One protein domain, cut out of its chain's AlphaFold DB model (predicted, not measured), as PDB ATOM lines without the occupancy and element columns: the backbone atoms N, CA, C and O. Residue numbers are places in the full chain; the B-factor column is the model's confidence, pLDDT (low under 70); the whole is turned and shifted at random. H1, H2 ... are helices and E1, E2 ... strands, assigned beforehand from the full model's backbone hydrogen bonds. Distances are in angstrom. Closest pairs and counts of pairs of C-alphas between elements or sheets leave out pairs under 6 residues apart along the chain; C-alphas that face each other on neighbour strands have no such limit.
ATOM      1  N   ASN A 237      82.806  65.922  95.662       68.25
ATOM      2  CA  ASN A 237      81.374  66.179  95.481       68.25
ATOM      3  C   ASN A 237      80.551  66.084  96.778       68.25
ATOM      4  O   ASN A 237      79.328  66.280  96.757       68.25
ATOM      5  N   GLU A 238      81.194  65.807  97.911       82.31
ATOM      6  CA  GLU A 238      80.553  65.639  99.210       82.31
ATOM      7  C   GLU A 238      80.873  66.808 100.143       82.31
ATOM      8  O   GLU A 238      82.005  67.260 100.266       82.31
ATOM      9  N   ILE A 239      79.854  67.310 100.841       86.50
ATOM     10  CA  ILE A 239      79.995  68.465 101.739       86.50
ATOM     11  C   ILE A 239      80.571  68.087 103.115       86.50
ATOM     12  O   ILE A 239      81.161  68.928 103.793       86.50
ATOM     13  N   ALA A 240      80.405  66.832 103.545       85.00
ATOM     14  CA  ALA A 240      80.748  66.387 104.897       85.00
ATOM     15  C   ALA A 240      82.221  66.643 105.295       85.00
ATOM     16  O   ALA A 240      82.420  67.226 106.366       85.00
ATOM     17  N   PRO A 241      83.232  66.343 104.450       78.81
ATOM     18  CA  PRO A 241      84.636  66.606 104.784       78.81
ATOM     19  C   PRO A 241      84.931  68.109 104.965       78.81
ATOM     20  O   PRO A 241      85.742  68.525 105.794       78.81
ATOM     21  N   PHE A 242      84.224  68.972 104.230       84.75
ATOM     22  CA  PHE A 242      84.363  70.427 104.341       84.75
ATOM     23  C   PHE A 242      83.722  70.966 105.628       84.75
ATOM     24  O   PHE A 242      84.193  71.954 106.196       84.75
ATOM     25  N   LEU A 243      82.663  70.328 106.130       82.75
ATOM     26  CA  LEU A 243      82.032  70.718 107.394       82.75
ATOM     27  C   LEU A 243      82.852  70.275 108.609       82.75
ATOM     28  O   LEU A 243      82.891  71.003 109.605       82.75
ATOM     29  N   SER A 244      83.548  69.139 108.538       76.75
ATOM     30  CA  SER A 244      84.412  68.655 109.623       76.75
ATOM     31  C   SER A 244      85.718  69.440 109.734       76.75
ATOM     32  O   SER A 244      86.161  69.733 110.847       76.75
ATOM     33  N   HIS A 245      86.312  69.855 108.614       77.19
ATOM     34  CA  HIS A 245      87.636  70.472 108.625       77.19
ATOM     35  C   HIS A 245      87.630  71.850 109.332       77.19
ATOM     36  O   HIS A 245      86.837  72.736 108.997       77.19
ATOM     37  N   PRO A 246      88.477  72.104 110.349       72.31
ATOM     38  CA  PRO A 246      88.384  73.313 111.180       72.31
ATOM     39  C   PRO A 246      88.784  74.598 110.445       72.31
ATOM     40  O   PRO A 246      88.386  75.691 110.847       72.31
ATOM     41  N   TRP A 247      89.561  74.472 109.369       75.38
ATOM     42  CA  TRP A 247      90.072  75.605 108.596       75.38
ATOM     43  C   TRP A 247      89.310  75.884 107.302       75.38
ATOM     44  O   TRP A 247      89.754  76.735 106.536       75.38
ATOM     45  N   THR A 248      88.179  75.211 107.068       83.31
ATOM     46  CA  THR A 248      87.349  75.434 105.878       83.31
ATOM     47  C   THR A 248      86.979  76.900 105.741       83.31
ATOM     48  O   THR A 248      86.338  77.474 106.619       83.31
ATOM     49  N   LEU A 249      87.389  77.499 104.631       86.69
ATOM     50  CA  LEU A 249      87.006  78.836 104.222       86.69
ATOM     51  C   LEU A 249      85.802  78.739 103.299       86.69
ATOM     52  O   LEU A 249      85.867  78.038 102.296       86.69
ATOM     53  N   VAL A 250      84.738  79.481 103.596       89.94
ATOM     54  CA  VAL A 250      83.580  79.565 102.704       89.94
ATOM     55  C   VAL A 250      83.508  80.951 102.071       89.94
ATOM     56  O   VAL A 250      83.570  81.971 102.760       89.94
ATOM     57  N   GLN A 251      83.358  80.996 100.749       89.44
ATOM     58  CA  GLN A 251      83.217  82.225  99.971       89.44
ATOM     59  C   GLN A 251      82.071  82.139  98.959       89.44
ATOM     60  O   GLN A 251      81.595  81.063  98.607       89.44
ATOM     61  N   THR A 252      81.619  83.303  98.494       90.56
ATOM     62  CA  THR A 252      80.603  83.437  97.443       90.56
ATOM     63  C   THR A 252      81.262  83.905  96.146       90.56
ATOM     64  O   THR A 252      81.821  85.004  96.119       90.56
ATOM     65  N   GLY A 253      81.157  83.127  95.069       87.25
ATOM     66  CA  GLY A 253      81.458  83.577  93.709       87.25
ATOM     67  C   GLY A 253      80.252  84.295  93.143       87.25
ATOM     68  O   GLY A 253      79.205  83.686  92.997       87.25
ATOM     69  N   GLY A 254      80.375  85.599  92.896       86.31
ATOM     70  CA  GLY A 254      79.241  86.445  92.503       86.31
ATOM     71  C   GLY A 254      78.704  86.207  91.088       86.31
ATOM     72  O   GLY A 254      77.650  86.749  90.775       86.31
ATOM     73  N   ASP A 255      79.436  85.453  90.268       88.12
ATOM     74  CA  ASP A 255      79.159  85.103  88.872       88.12
ATOM     75  C   ASP A 255      80.025  83.886  88.465       88.12
ATOM     76  O   ASP A 255      80.920  83.481  89.219       88.12
ATOM     77  N   ASP A 256      79.778  83.324  87.276       87.62
ATOM     78  CA  ASP A 256      80.506  82.163  86.734       87.62
ATOM     79  C   ASP A 256      82.024  82.390  86.635       87.62
ATOM     80  O   ASP A 256      82.812  81.488  86.925       87.62
ATOM     81  N   HIS A 257      82.459  83.600  86.256       89.50
ATOM     82  CA  HIS A 257      83.885  83.927  86.105       89.50
ATOM     83  C   HIS A 257      84.609  83.880  87.450       89.50
ATOM     84  O   HIS A 257      85.708  83.338  87.555       89.50
ATOM     85  N   LYS A 258      83.982  84.398  88.507       90.12
ATOM     86  CA  LYS A 258      84.535  84.354  89.866       90.12
ATOM     87  C   LYS A 258      84.561  82.949  90.433       90.12
ATOM     88  O   LYS A 258      85.525  82.604  91.114       90.12
ATOM     89  N   VAL A 259      83.530  82.146  90.165       90.00
ATOM     90  CA  VAL A 259      83.516  80.730  90.555       90.00
ATOM     91  C   VAL A 259      84.669  79.997  89.869       90.00
ATOM     92  O   VAL A 259      85.465  79.350  90.550       90.00
ATOM     93  N   TRP A 260      84.831  80.180  88.557       92.12
ATOM     94  CA  TRP A 260      85.951  79.614  87.803       92.12
ATOM     95  C   TRP A 260      87.311  80.068  88.351       92.12
ATOM     96  O   TRP A 260      88.186  79.238  88.592       92.12
ATOM     97  N   ALA A 261      87.487  81.366  88.614       90.44
ATOM     98  CA  ALA A 261      88.748  81.906  89.117       90.44
ATOM     99  C   ALA A 261      89.124  81.323  90.489       90.44
ATOM    100  O   ALA A 261      90.292  81.031  90.749       90.44
ATOM    101  N   MET A 262      88.136  81.124  91.364       89.69
ATOM    102  CA  MET A 262      88.341  80.488  92.661       89.69
ATOM    103  C   MET A 262      88.715  79.007  92.529       89.69
ATOM    104  O   MET A 262      89.642  78.555  93.201       89.69
ATOM    105  N   GLN A 263      88.040  78.255  91.658       88.94
ATOM    106  CA  GLN A 263      88.374  76.849  91.399       88.94
ATOM    107  C   GLN A 263      89.786  76.709  90.820       88.94
ATOM    108  O   GLN A 263      90.560  75.858  91.255       88.94
ATOM    109  N   GLU A 264      90.160  77.585  89.889       89.19
ATOM    110  CA  GLU A 264      91.486  77.584  89.278       89.19
ATOM    111  C   GLU A 264      92.584  77.953  90.290       89.19
ATOM    112  O   GLU A 264      93.637  77.314  90.318       89.19
ATOM    113  N   ALA A 265      92.325  78.913  91.185       87.81
ATOM    114  CA  ALA A 265      93.235  79.242  92.281       87.81
ATOM    115  C   ALA A 265      93.443  78.052  93.230       87.81
ATOM    116  O   ALA A 265      94.585  77.723  93.561       87.81
ATOM    117  N   ALA A 266      92.359  77.380  93.633       83.94
ATOM    118  CA  ALA A 266      92.426  76.186  94.472       83.94
ATOM    119  C   ALA A 266      93.241  75.082  93.785       83.94
ATOM    120  O   ALA A 266      94.191  74.561  94.368       83.94
ATOM    121  N   ARG A 267      92.954  74.810  92.507       81.81
ATOM    122  CA  ARG A 267      93.652  73.805  91.697       81.81
ATOM    123  C   ARG A 267      95.155  74.062  91.606       81.81
ATOM    124  O   ARG A 267      95.945  73.135  91.766       81.81
ATOM    125  N   GLN A 268      95.566  75.304  91.353       80.00
ATOM    126  CA  GLN A 268      96.986  75.657  91.238       80.00
ATOM    127  C   GLN A 268      97.741  75.545  92.563       80.00
ATOM    128  O   GLN A 268      98.932  75.239  92.564       80.00
ATOM    129  N   LEU A 269      97.044  75.767  93.675       76.62
ATOM    130  CA  LEU A 269      97.588  75.627  95.022       76.62
ATOM    131  C   LEU A 269      97.447  74.201  95.581       76.62
ATOM    132  O   LEU A 269      97.944  73.934  96.669       76.62
ATOM    133  N   GLY A 270      96.813  73.284  94.842       74.44
ATOM    134  CA  GLY A 270      96.569  71.911  95.287       74.44
ATOM    135  C   GLY A 270      95.548  71.799  96.421       74.44
ATOM    136  O   GLY A 270      95.608  70.843  97.184       74.44
ATOM    137  N   LEU A 271      94.642  72.772  96.546       79.25
ATOM    138  CA  LEU A 271      93.611  72.813  97.579       79.25
ATOM    139  C   LEU A 271      92.348  72.077  97.130       79.25
ATOM    140  O   LEU A 271      91.928  72.202  95.980       79.25
ATOM    141  N   SER A 272      91.688  71.403  98.069       81.06
ATOM    142  CA  SER A 272      90.367  70.818  97.837       81.06
ATOM    143  C   SER A 272      89.288  71.902  97.895       81.06
ATOM    144  O   SER A 272      89.273  72.739  98.808       81.06
ATOM    145  N   CYS A 273      88.348  71.873  96.949       86.81
ATOM    146  CA  CYS A 273      87.210  72.788  96.923       86.81
ATOM    147  C   CYS A 273      85.883  72.069  96.657       86.81
ATOM    148  O   CYS A 273      85.828  71.130  95.875       86.81
ATOM    149  N   TYR A 274      84.811  72.568  97.269       89.62
ATOM    150  CA  TYR A 274      83.436  72.117  97.079       89.62
ATOM    151  C   TYR A 274      82.571  73.290  96.639       89.62
ATOM    152  O   TYR A 274      82.572  74.325  97.301       89.62
ATOM    153  N   THR A 275      81.824  73.143  95.544       91.50
ATOM    154  CA  THR A 275      80.951  74.203  95.013       91.50
ATOM    155  C   THR A 275      79.494  73.759  95.057       91.50
ATOM    156  O   THR A 275      79.177  72.630  94.688       91.50
ATOM    157  N   THR A 276      78.590  74.634  95.499       93.38
ATOM    158  CA  THR A 276      77.156  74.332  95.568       93.38
ATOM    159  C   THR A 276      76.283  75.564  95.345       93.38
ATOM    160  O   THR A 276      76.630  76.686  95.721       93.38
ATOM    161  N   THR A 277      75.110  75.326  94.767       92.94
ATOM    162  CA  THR A 277      73.977  76.260  94.702       92.94
ATOM    163  C   THR A 277      72.758  75.725  95.460       92.94
ATOM    164  O   THR A 277      71.723  76.384  95.499       92.94
ATOM    165  N   ASP A 278      72.859  74.522  96.034       93.00
ATOM    166  CA  ASP A 278      71.786  73.890  96.797       93.00
ATOM    167  C   ASP A 278      71.545  74.644  98.121       93.00
ATOM    168  O   ASP A 278      72.492  74.777  98.905       93.00
ATOM    169  N   PRO A 279      70.319  75.133  98.393       90.38
ATOM    170  CA  PRO A 279      70.038  75.967  99.562       90.38
ATOM    171  C   PRO A 279      70.373  75.311 100.907       90.38
ATOM    172  O   PRO A 279      70.914  75.980 101.787       90.38
ATOM    173  N   GLU A 280      70.101  74.011 101.068       91.88
ATOM    174  CA  GLU A 280      70.363  73.294 102.324       91.88
ATOM    175  C   GLU A 280      71.870  73.202 102.583       91.88
ATOM    176  O   GLU A 280      72.360  73.481 103.682       91.88
ATOM    177  N   LYS A 281      72.642  72.885 101.541       93.00
ATOM    178  CA  LYS A 281      74.107  72.852 101.613       93.00
ATOM    179  C   LYS A 281      74.719  74.232 101.822       93.00
ATOM    180  O   LYS A 281      75.685  74.360 102.574       93.00
ATOM    181  N   VAL A 282      74.156  75.266 101.200       93.44
ATOM    182  CA  VAL A 282      74.568  76.661 101.410       93.44
ATOM    183  C   VAL A 282      74.370  77.070 102.870       93.44
ATOM    184  O   VAL A 282      75.275  77.664 103.454       93.44
ATOM    185  N   GLU A 283      73.249  76.699 103.489       92.06
ATOM    186  CA  GLU A 283      72.996  76.974 104.905       92.06
ATOM    187  C   GLU A 283      74.008  76.261 105.818       92.06
ATOM    188  O   GLU A 283      74.534  76.862 106.762       92.06
ATOM    189  N   MET A 284      74.346  75.001 105.518       92.62
ATOM    190  CA  MET A 284      75.379  74.260 106.252       92.62
ATOM    191  C   MET A 284      76.752  74.947 106.166       92.62
ATOM    192  O   MET A 284      77.422  75.126 107.188       92.62
ATOM    193  N   LEU A 285      77.156  75.401 104.976       92.88
ATOM    194  CA  LEU A 285      78.404  76.148 104.793       92.88
ATOM    195  C   LEU A 285      78.369  77.530 105.467       92.88
ATOM    196  O   LEU A 285      79.369  77.970 106.035       92.88
ATOM    197  N   ALA A 286      77.220  78.206 105.474       90.69
ATOM    198  CA  ALA A 286      77.053  79.487 106.156       90.69
ATOM    199  C   ALA A 286      77.268  79.356 107.674       90.69
ATOM    200  O   ALA A 286      77.958  80.184 108.278       90.69
ATOM    201  N   LYS A 287      76.732  78.288 108.285       87.62
ATOM    202  CA  LYS A 287      76.978  77.945 109.697       87.62
ATOM    203  C   LYS A 287      78.463  77.698 109.946       87.62
ATOM    204  O   LYS A 287      79.030  78.301 110.859       87.62
ATOM    205  N   LYS A 288      79.117  76.923 109.076       87.69
ATOM    206  CA  LYS A 288      80.556  76.637 109.169       87.69
ATOM    207  C   LYS A 288      81.424  77.901 109.148       87.69
ATOM    208  O   LYS A 288      82.325  78.056 109.974       87.69
ATOM    209  N   GLU A 289      81.146  78.837 108.245       86.69
ATOM    210  CA  GLU A 289      81.895  80.100 108.157       86.69
ATOM    211  C   GLU A 289      81.639  81.009 109.366       86.69
ATOM    212  O   GLU A 289      82.556  81.666 109.877       86.69
ATOM    213  N   ALA A 290      80.402  81.032 109.873       82.69
ATOM    214  CA  ALA A 290      80.054  81.778 111.075       82.69
ATOM    215  C   ALA A 290      80.802  81.245 112.309       82.69
ATOM    216  O   ALA A 290      81.385  82.044 113.055       82.69
ATOM    217  N   GLU A 291      80.856  79.921 112.483       79.19
ATOM    218  CA  GLU A 291      81.638  79.242 113.522       79.19
ATOM    219  C   GLU A 291      83.121  79.591 113.420       79.19
ATOM    220  O   GLU A 291      83.702  80.099 114.384       79.19
ATOM    221  N   ARG A 292      83.723  79.419 112.236       76.12
ATOM    222  CA  ARG A 292      85.133  79.747 111.987       76.12
ATOM    223  C   ARG A 292      85.445  81.197 112.337       76.12
ATOM    224  O   ARG A 292      86.412  81.474 113.052       76.12
ATOM    225  N   THR A 293      84.600  82.127 111.897       71.69
ATOM    226  CA  THR A 293      84.765  83.552 112.195       71.69
ATOM    227  C   THR A 293      84.696  83.803 113.706       71.69
ATOM    228  O   THR A 293      85.492  84.566 114.252       71.69
ATOM    229  N   CYS A 294      83.745  83.187 114.414       68.38
ATOM    230  CA  CYS A 294      83.609  83.315 115.868       68.38
ATOM    231  C   CYS A 294      84.797  82.706 116.633       68.38
ATOM    232  O   CYS A 294      85.302  83.340 117.560       68.38
ATOM    233  N   CYS A 295      85.305  81.545 116.216       63.84
ATOM    234  CA  CYS A 295      86.521  80.943 116.766       63.84
ATOM    235  C   CYS A 295      87.761  81.822 116.533       63.84
ATOM    236  O   CYS A 295      88.588  81.962 117.439       63.84
ATOM    237  N   GLY A 296      87.873  82.464 115.364       58.00
ATOM    238  CA  GLY A 296      88.913  83.458 115.074       58.00
ATOM    239  C   GLY A 296      88.875  84.637 116.051       58.00
ATOM    240  O   GLY A 296      89.887  84.958 116.672       58.00
ATOM    241  N   TYR A 297      87.688  85.207 116.290       50.75
ATOM    242  CA  TYR A 297      87.502  86.268 117.288       50.75
ATOM    243  C   TYR A 297      87.832  85.811 118.716       50.75
ATOM    244  O   TYR A 297      88.443  86.571 119.464       50.75
ATOM    245  N   ALA A 298      87.474  84.582 119.101       49.50
ATOM    246  CA  ALA A 298      87.790  84.044 120.424       49.50
ATOM    247  C   ALA A 298      89.305  83.867 120.643       49.50
ATOM    248  O   ALA A 298      89.785  84.081 121.757       49.50
ATOM    249  N   LYS A 299      90.071  83.522 119.597       48.53
ATOM    250  CA  LYS A 299      91.544  83.489 119.650       48.53
ATOM    251  C   LYS A 299      92.128  84.900 119.812       48.53
ATOM    252  O   LYS A 299      92.940  85.100 120.709       48.53
ATOM    253  N   SER A 300      91.658  85.891 119.047       42.50
ATOM    254  CA  SER A 300      92.108  87.294 119.159       42.50
ATOM    255  C   SER A 300      91.694  87.978 120.473       42.50
ATOM    256  O   SER A 300      92.407  88.844 120.978       42.50
ATOM    257  N   ALA A 301      90.564  87.580 121.062       40.59
ATOM    258  CA  ALA A 301      90.085  88.096 122.346       40.59
ATOM    259  C   ALA A 301      90.817  87.493 123.559       40.59
ATOM    260  O   ALA A 301      90.735  88.052 124.643       40.59
ATOM    261  N   ARG A 302      91.564  86.388 123.418       43.62
ATOM    262  CA  ARG A 302      92.469  85.912 124.487       43.62
ATOM    263  C   ARG A 302      93.743  86.758 124.600       43.62
ATOM    264  O   ARG A 302      94.384  86.737 125.643       43.62
ATOM    265  N   SER A 303      94.086  87.512 123.554       45.91
ATOM    266  CA  SER A 303      95.218  88.448 123.505       45.91
ATOM    267  C   SER A 303      94.855  89.908 123.829       45.91
ATOM    268  O   SER A 303      95.746  90.750 123.881       45.91
ATOM    269  N   ALA A 304      93.577  90.229 124.065       41.41
ATOM    270  CA  ALA A 304      93.119  91.582 124.393       41.41
ATOM    271  C   ALA A 304      92.005  91.568 125.460       41.41
ATOM    272  O   ALA A 304      91.334  90.564 125.656       41.41
ATOM    273  N   ALA A 305      91.828  92.687 126.167       41.12
ATOM    274  CA  ALA A 305      90.892  92.877 127.285       41.12
ATOM    275  C   ALA A 305      89.423  92.452 126.975       41.12
ATOM    276  O   ALA A 305      89.034  92.369 125.808       41.12
ATOM    277  N   PRO A 306      88.582  92.187 128.000       42.75
ATOM    278  CA  PRO A 306      87.396  91.342 127.876       42.75
ATOM    279  C   PRO A 306      86.328  91.964 126.970       42.75
ATOM    280  O   PRO A 306      85.793  93.042 127.237       42.75
ATOM    281  N   VAL A 307      85.987  91.251 125.897       47.41
ATOM    282  CA  VAL A 307      84.912  91.631 124.976       47.41
ATOM    283  C   VAL A 307      83.559  91.374 125.651       47.41
ATOM    284  O   VAL A 307      83.288  90.269 126.118       47.41
ATOM    285  N   ARG A 308      82.708  92.410 125.710       45.00
ATOM    286  CA  ARG A 308      81.349  92.365 126.284       45.00
ATOM    287  C   ARG A 308      80.519  91.240 125.654       45.00
ATOM    288  O   ARG A 308      80.347  91.193 124.438       45.00
ATOM    289  N   SER A 309      79.977  90.371 126.499       44.16
ATOM    290  CA  SER A 309      79.220  89.177 126.126       44.16
ATOM    291  C   SER A 309      77.844  89.512 125.531       44.16
ATOM    292  O   SER A 309      76.880  89.733 126.262       44.16
ATOM    293  N   ARG A 310      77.727  89.501 124.198       53.66
ATOM    294  CA  ARG A 310      76.517  88.945 123.563       53.66
ATOM    295  C   ARG A 310      76.654  87.425 123.554       53.66
ATOM    296  O   ARG A 310      77.784  86.932 123.524       53.66
ATOM    297  N   SER A 311      75.544  86.691 123.612       57.56
ATOM    298  CA  SER A 311      75.607  85.231 123.512       57.56
ATOM    299  C   SER A 311      76.277  84.861 122.178       57.56
ATOM    300  O   SER A 311      75.999  85.462 121.141       57.56
ATOM    301  N   ILE A 312      77.234  83.926 122.202       61.28
ATOM    302  CA  ILE A 312      77.968  83.504 120.992       61.28
ATOM    303  C   ILE A 312      76.986  83.007 119.918       61.28
ATOM    304  O   ILE A 312      77.209  83.240 118.733       61.28
ATOM    305  N   VAL A 313      75.872  82.416 120.352       60.41
ATOM    306  CA  VAL A 313      74.770  81.931 119.514       60.41
ATOM    307  C   VAL A 313      74.126  83.066 118.710       60.41
ATOM    308  O   VAL A 313      74.134  83.003 117.487       60.41
ATOM    309  N   GLU A 314      73.705  84.169 119.344       65.50
ATOM    310  CA  GLU A 314      73.126  85.326 118.629       65.50
ATOM    311  C   GLU A 314      74.088  85.939 117.596       65.50
ATOM    312  O   GLU A 314      73.674  86.513 116.585       65.50
ATOM    313  N   VAL A 315      75.397  85.863 117.857       74.56
ATOM    314  CA  VAL A 315      76.424  86.354 116.929       74.56
ATOM    315  C   VAL A 315      76.592  85.410 115.738       74.56
ATOM    316  O   VAL A 315      76.846  85.896 114.633       74.56
ATOM    317  N   ILE A 316      76.463  84.098 115.948       75.12
ATOM    318  CA  ILE A 316      76.506  83.090 114.884       75.12
ATOM    319  C   ILE A 316      75.283  83.248 113.982       75.12
ATOM    320  O   ILE A 316      75.475  83.484 112.793       75.12
ATOM    321  N   ASP A 317      74.066  83.257 114.530       80.12
ATOM    322  CA  ASP A 317      72.828  83.348 113.739       80.12
ATOM    323  C   ASP A 317      72.817  84.599 112.850       80.12
ATOM    324  O   ASP A 317      72.635  84.531 111.636       80.12
ATOM    325  N   LYS A 318      73.187  85.755 113.414       84.56
ATOM    326  CA  LYS A 318      73.282  87.005 112.647       84.56
ATOM    327  C   LYS A 318      74.329  86.956 111.526       84.56
ATOM    328  O   LYS A 318      74.208  87.674 110.527       84.56
ATOM    329  N   LYS A 319      75.414  86.197 111.710       84.38
ATOM    330  CA  LYS A 319      76.435  86.006 110.670       84.38
ATOM    331  C   LYS A 319      75.937  85.065 109.582       84.38
ATOM    332  O   LYS A 319      76.170  85.378 108.417       84.38
ATOM    333  N   VAL A 320      75.238  83.995 109.961       86.94
ATOM    334  CA  VAL A 320      74.577  83.069 109.035       86.94
ATOM    335  C   VAL A 320      73.599  83.840 108.153       86.94
ATOM    336  O   VAL A 320      73.798  83.864 106.945       86.94
ATOM    337  N   ASP A 321      72.658  84.594 108.726       88.69
ATOM    338  CA  ASP A 321      71.661  85.369 107.964       88.69
ATOM    339  C   ASP A 321      72.302  86.324 106.946       88.69
ATOM    340  O   ASP A 321      71.888  86.442 105.785       88.69
ATOM    341  N   ARG A 322      73.363  87.019 107.375       89.06
ATOM    342  CA  ARG A 322      74.108  87.936 106.507       89.06
ATOM    343  C   ARG A 322      74.806  87.192 105.375       89.06
ATOM    344  O   ARG A 322      74.862  87.718 104.262       89.06
ATOM    345  N   PHE A 323      75.385  86.029 105.660       90.50
ATOM    346  CA  PHE A 323      76.024  85.198 104.649       90.50
ATOM    347  C   PHE A 323      74.985  84.666 103.658       90.50
ATOM    348  O   PHE A 323      75.178  84.837 102.459       90.50
ATOM    349  N   MET A 324      73.853  84.149 104.143       92.88
ATOM    350  CA  MET A 324      72.746  83.657 103.314       92.88
ATOM    351  C   MET A 324      72.242  84.729 102.344       92.88
ATOM    352  O   MET A 324      72.136  84.476 101.152       92.88
ATOM    353  N   THR A 325      72.072  85.972 102.805       92.12
ATOM    354  CA  THR A 325      71.666  87.092 101.930       92.12
ATOM    355  C   THR A 325      72.652  87.315 100.769       92.12
ATOM    356  O   THR A 325      72.258  87.621  99.639       92.12
ATOM    357  N   ARG A 326      73.960  87.178 101.033       89.50
ATOM    358  CA  ARG A 326      75.009  87.312 100.008       89.50
ATOM    359  C   ARG A 326      75.029  86.112  99.070       89.50
ATOM    360  O   ARG A 326      75.154  86.314  97.868       89.50
ATOM    361  N   ALA A 327      74.891  84.906  99.613       91.12
ATOM    362  CA  ALA A 327      74.827  83.671  98.846       91.12
ATOM    363  C   ALA A 327      73.629  83.679  97.888       91.12
ATOM    364  O   ALA A 327      73.817  83.469  96.696       91.12
ATOM    365  N   ASP A 328      72.440  84.052  98.365       91.94
ATOM    366  CA  ASP A 328      71.237  84.197  97.538       91.94
ATOM    367  C   ASP A 328      71.447  85.192  96.395       91.94
ATOM    368  O   ASP A 328      71.046  84.949  95.257       91.94
ATOM    369  N   THR A 329      72.094  86.325  96.686       91.94
ATOM    370  CA  THR A 329      72.406  87.337  95.668       91.94
ATOM    371  C   THR A 329      73.383  86.789  94.627       91.94
ATOM    372  O   THR A 329      73.177  86.990  93.434       91.94
ATOM    373  N   ALA A 330      74.428  86.085  95.067       89.06
ATOM    374  CA  ALA A 330      75.419  85.477  94.188       89.06
ATOM    375  C   ALA A 330      74.792  84.406  93.282       89.06
ATOM    376  O   ALA A 330      74.962  84.463  92.069       89.06
ATOM    377  N   ILE A 331      73.995  83.495  93.846       91.56
ATOM    378  CA  ILE A 331      73.333  82.410  93.106       91.56
ATOM    379  C   ILE A 331      72.355  82.969  92.065       91.56
ATOM    380  O   ILE A 331      72.322  82.503  90.929       91.56
ATOM    381  N   ARG A 332      71.599  84.026  92.398       90.56
ATOM    382  CA  ARG A 332      70.708  84.703  91.433       90.56
ATOM    383  C   ARG A 332      71.446  85.322  90.245       90.56
ATOM    384  O   ARG A 332      70.845  85.469  89.185       90.56
ATOM    385  N   ASN A 333      72.720  85.667  90.411       89.62
ATOM    386  CA  ASN A 333      73.569  86.222  89.358       89.62
ATOM    387  C   ASN A 333      74.320  85.140  88.554       89.62
ATOM    388  O   ASN A 333      75.223  85.473  87.792       89.62
ATOM    389  N   GLY A 334      73.968  83.859  88.722       86.12
ATOM    390  CA  GLY A 334      74.668  82.731  88.098       86.12
ATOM    391  C   GLY A 334      75.910  82.273  88.865       86.12
ATOM    392  O   GLY A 334      76.657  81.442  88.382       86.12
ATOM    393  N   GLY A 335      76.154  82.814  90.057       92.44
ATOM    394  CA  GLY A 335      77.263  82.423  90.918       92.44
ATOM    395  C   GLY A 335      76.989  81.189  91.785       92.44
ATOM    396  O   GLY A 335      75.968  80.514  91.660       92.44
ATOM    397  N   ALA A 336      77.894  80.920  92.728       93.94
ATOM    398  CA  ALA A 336      77.793  79.789  93.651       93.94
ATOM    399  C   ALA A 336      78.478  80.063  94.997       93.94
ATOM    400  O   ALA A 336      79.252  81.014  95.155       93.94
ATOM    401  N   VAL A 337      78.207  79.205  95.980       93.69
ATOM    402  CA  VAL A 337      78.960  79.158  97.238       93.69
ATOM    403  C   VAL A 337      80.037  78.096  97.122       93.69
ATOM    404  O   VAL A 337      79.774  76.984  96.666       93.69
ATOM    405  N   MET A 338      81.244  78.439  97.560       92.19
ATOM    406  CA  MET A 338      82.396  77.555  97.508       92.19
ATOM    407  C   MET A 338      83.024  77.406  98.889       92.19
ATOM    408  O   MET A 338      83.267  78.397  99.577       92.19
ATOM    409  N   ALA A 339      83.300  76.169  99.287       90.69
ATOM    410  CA  ALA A 339      84.124  75.839 100.437       90.69
ATOM    411  C   ALA A 339      85.514  75.415  99.960       90.69
ATOM    412  O   ALA A 339      85.633  74.630  99.025       90.69
ATOM    413  N   VAL A 340      86.558  75.932 100.599       87.06
ATOM    414  CA  VAL A 340      87.962  75.643 100.295       87.06
ATOM    415  C   VAL A 340      88.653  75.194 101.562       87.06
ATOM    416  O   VAL A 340      88.518  75.829 102.612       87.06
ATOM    417  N   VAL A 341      89.415  74.116 101.456       79.75
ATOM    418  CA  VAL A 341      90.196  73.579 102.562       79.75
ATOM    419  C   VAL A 341      91.685  73.722 102.250       79.75
ATOM    420  O   VAL A 341      92.126  73.255 101.201       79.75
ATOM    421  N   PRO A 342      92.462  74.390 103.126       69.44
ATOM    422  CA  PRO A 342      93.908  74.387 103.014       69.44
ATOM    423  C   PRO A 342      94.471  73.035 103.454       69.44
ATOM    424  O   PRO A 342      93.949  72.410 104.377       69.44
ATOM    425  N   ASP A 343      95.592  72.653 102.858       62.12
ATOM    426  CA  ASP A 343      96.438  71.555 103.321       62.12
ATOM    427  C   ASP A 343      96.820  71.737 104.817       62.12
ATOM    428  O   ASP A 343      97.137  72.849 105.257       62.12
ATOM    429  N   SER A 344      96.749  70.644 105.598       53.56
ATOM    430  CA  SER A 344      96.539  70.557 107.072       53.56
ATOM    431  C   SER A 344      97.094  71.609 108.027       53.56
ATOM    432  O   SER A 344      96.565  71.719 109.134       53.56
ATOM    433  N   ILE A 345      98.199  72.277 107.730       47.28
ATOM    434  CA  ILE A 345      99.022  72.872 108.794       47.28
ATOM    435  C   ILE A 345      98.955  74.395 108.766       47.28
ATOM    436  O   ILE A 345      99.193  75.052 109.783       47.28
ATOM    437  N   HIS A 346      98.564  74.999 107.643       48.47
ATOM    438  CA  HIS A 346      98.720  76.435 107.480       48.47
ATOM    439  C   HIS A 346      97.469  77.114 106.924       48.47
ATOM    440  O   HIS A 346      97.123  77.001 105.751       48.47
ATOM    441  N   SER A 347      96.890  78.000 107.740       46.88
ATOM    442  CA  SER A 347      96.007  79.073 107.267       46.88
ATOM    443  C   SER A 347      96.658  79.962 106.191       46.88
ATOM    444  O   SER A 347      95.965  80.760 105.571       46.88
ATOM    445  N   ILE A 348      97.976  79.826 105.970       47.44
ATOM    446  CA  ILE A 348      98.776  80.516 104.947       47.44
ATOM    447  C   ILE A 348      98.263  80.197 103.537       47.44
ATOM    448  O   ILE A 348      98.214  81.095 102.699       47.44
ATOM    449  N   GLY A 349      97.771  78.974 103.298       54.88
ATOM    450  CA  GLY A 349      97.181  78.614 102.007       54.88
ATOM    451  C   GLY A 349      95.970  79.477 101.645       54.88
ATOM    452  O   GLY A 349      95.715  79.697 100.472       54.88
ATOM    453  N   LEU A 350      95.258  80.030 102.635       66.94
ATOM    454  CA  LEU A 350      94.083  80.870 102.398       66.94
ATOM    455  C   LEU A 350      94.434  82.321 102.047       66.94
ATOM    456  O   LEU A 350      93.696  82.960 101.299       66.94
ATOM    457  N   GLU A 351      95.541  82.849 102.579       71.19
ATOM    458  CA  GLU A 351      96.034  84.174 102.186       71.19
ATOM    459  C   GLU A 351      96.588  84.129 100.759       71.19
ATOM    460  O   GLU A 351      96.258  84.985  99.936       71.19
ATOM    461  N   GLU A 352      97.366  83.088 100.452       76.50
ATOM    462  CA  GLU A 352      97.887  82.855  99.107       76.50
ATOM    463  C   GLU A 352      96.763  82.535  98.116       76.50
ATOM    464  O   GLU A 352      96.745  83.073  97.012       76.50
ATOM    465  N   PHE A 353      95.758  81.761  98.537       82.88
ATOM    466  CA  PHE A 353      94.534  81.545  97.768       82.88
ATOM    467  C   PHE A 353      93.847  82.862  97.424       82.88
ATOM    468  O   PHE A 353      93.510  83.074  96.265       82.88
ATOM    469  N   GLY A 354      93.688  83.772  98.391       81.88
ATOM    470  CA  GLY A 354      93.088  85.083  98.145       81.88
ATOM    471  C   GLY A 354      93.867  85.911  97.118       81.88
ATOM    472  O   GLY A 354      93.260  86.510  96.229       81.88
ATOM    473  N   LYS A 355      95.205  85.913  97.198       84.81
ATOM    474  CA  LYS A 355      96.072  86.587  96.216       84.81
ATOM    475  C   LYS A 355      95.930  85.958  94.832       84.81
ATOM    476  O   LYS A 355      95.608  86.662  93.878       84.81
ATOM    477  N   ARG A 356      96.070  84.633  94.742       84.12
ATOM    478  CA  ARG A 356      96.021  83.894  93.475       84.12
ATOM    479  C   ARG A 356      94.657  83.999  92.801       84.12
ATOM    480  O   ARG A 356      94.593  84.218  91.597       84.12
ATOM    481  N   TYR A 357      93.576  83.924  93.578       87.88
ATOM    482  CA  TYR A 357      92.217  84.199  93.113       87.88
ATOM    483  C   TYR A 357      92.117  85.588  92.473       87.88
ATOM    484  O   TYR A 357      91.639  85.703  91.347       87.88
ATOM    485  N   HIS A 358      92.601  86.636  93.146       86.38
ATOM    486  CA  HIS A 358      92.536  87.998  92.615       86.38
ATOM    487  C   HIS A 358      93.400  88.216  91.370       86.38
ATOM    488  O   HIS A 358      93.022  89.016  90.512       86.38
ATOM    489  N   ASP A 359      94.537  87.533  91.261       88.38
ATOM    490  CA  ASP A 359      95.385  87.583  90.068       88.38
ATOM    491  C   ASP A 359      94.670  86.943  88.867       88.38
ATOM    492  O   ASP A 359      94.529  87.581  87.820       88.38
ATOM    493  N   ILE A 360      94.108  85.744  89.056       87.94
ATOM    494  CA  ILE A 360      93.346  85.002  88.040       87.94
ATOM    495  C   ILE A 360      92.080  85.769  87.627       87.94
ATOM    496  O   ILE A 360      91.792  85.895  86.435       87.94
ATOM    497  N   GLU A 361      91.344  86.333  88.590       88.19
ATOM    498  CA  GLU A 361      90.152  87.155  88.341       88.19
ATOM    499  C   GLU A 361      90.475  88.346  87.423       88.19
ATOM    500  O   GLU A 361      89.674  88.685  86.549       88.19
ATOM    501  N   LYS A 362      91.659  88.953  87.595       88.25
ATOM    502  CA  LYS A 362      92.130  90.127  86.844       88.25
ATOM    503  C   LYS A 362      92.872  89.800  85.545       88.25
ATOM    504  O   LYS A 362      93.234  90.732  84.827       88.25
ATOM    505  N   GLY A 363      93.096  88.525  85.231       80.94
ATOM    506  CA  GLY A 363      93.783  88.116  84.005       80.94
ATOM    507  C   GLY A 363      95.307  88.004  84.106       80.94
ATOM    508  O   GLY A 363      95.978  87.928  83.077       80.94
TER     509      GLY A 363
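This is residues 237 to 363 of the 365 residues of an uncharacterized protein of TM7 phylum sp. oral taxon 353 (UniProt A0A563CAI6). A small twisted sheet of three strands, E1, E3 and E2, is the core of a three-layer body, helices over both faces of a sheet: the two long helices H3 and H4 cover one face and H2 the other. H5 packs on H2, short H1 grazes the sheet, and H3 and H4 reach past the sheet toward their link, where residues 299 to 306 stick out. The printed part has 127 residues with five named helices and three named strands, in the order H1 E1 H2 E2 H3 H4 E3 H5; the sheet is antiparallel, and the class is mostly helix. The whole is compact, with a radius of gyration of the C-alphas of 15.0 A and spans of 44 by 31 by 28 A.

H1 is residues 240 to 244, with C-alpha 240 at (80.748, 66.387, 104.897). E1 is residues 249 to 253. H2, residues 256 to 269, is 20.1 A long. E2 is residues 272 to 276. H3, residues 279 to 301, is 32.7 A long and begins at (70.038, 75.967, 99.562). H4, residues 312 to 332, is 30.5 A long. E3, residues 336 to 341, is 16.5 A long. H5, residues 348 to 361, is 19.9 A long and ends at (90.152, 87.155, 88.341).

The sheet is only just strongly twisted, its C-alphas up to 4.1 A off the best plane. Inner strand E3 is antiparallel to E1, with N 251 and O 338 2.9 A apart, and to E2, with N 339 and O 274 2.8 A apart. E1, H2 and E2 form a split strand-helix-strand unit, two strands running the same way with E3 between them, and its crossover is right-handed. H2 runs along the strands over E3 and E2 at a height of 9.2 A over the sheet. On the opposite face, H3 has a height of 8.4 A and runs slantwise to the strands, and H4 has a height of 11.5 A and runs along them. H3 and H4 touch at a steep tilt of 45 degrees, opposite ways; their closest C-alphas, of Ala 286 and Val 320, are 5.2 A apart. H5 touches H2 at a steep tilt of 45 degrees, opposite ways, with the C-alphas of Ala 265 and Tyr 357 closest at 5.1 A; it only grazes the sheet. H1 only grazes the sheet and only just touches H3, which touches it with residues 284 to 288 alone: 3 pairs of C-alphas are within 8 A, the closest being the C-alphas of Leu 243 and Lys 288 at 6.4 A. In H1 to H5 every O i to N i+4 pair is within hydrogen-bond range.

The two C-alphas farthest apart, of Ser 309 and Gly 363, are 44.6 A apart. The printed part has no cut and no long link. Mean pLDDT of the printed part is 78.1; it is under 70 at residue 237, residues 294 to 314 and residues 342 to 350.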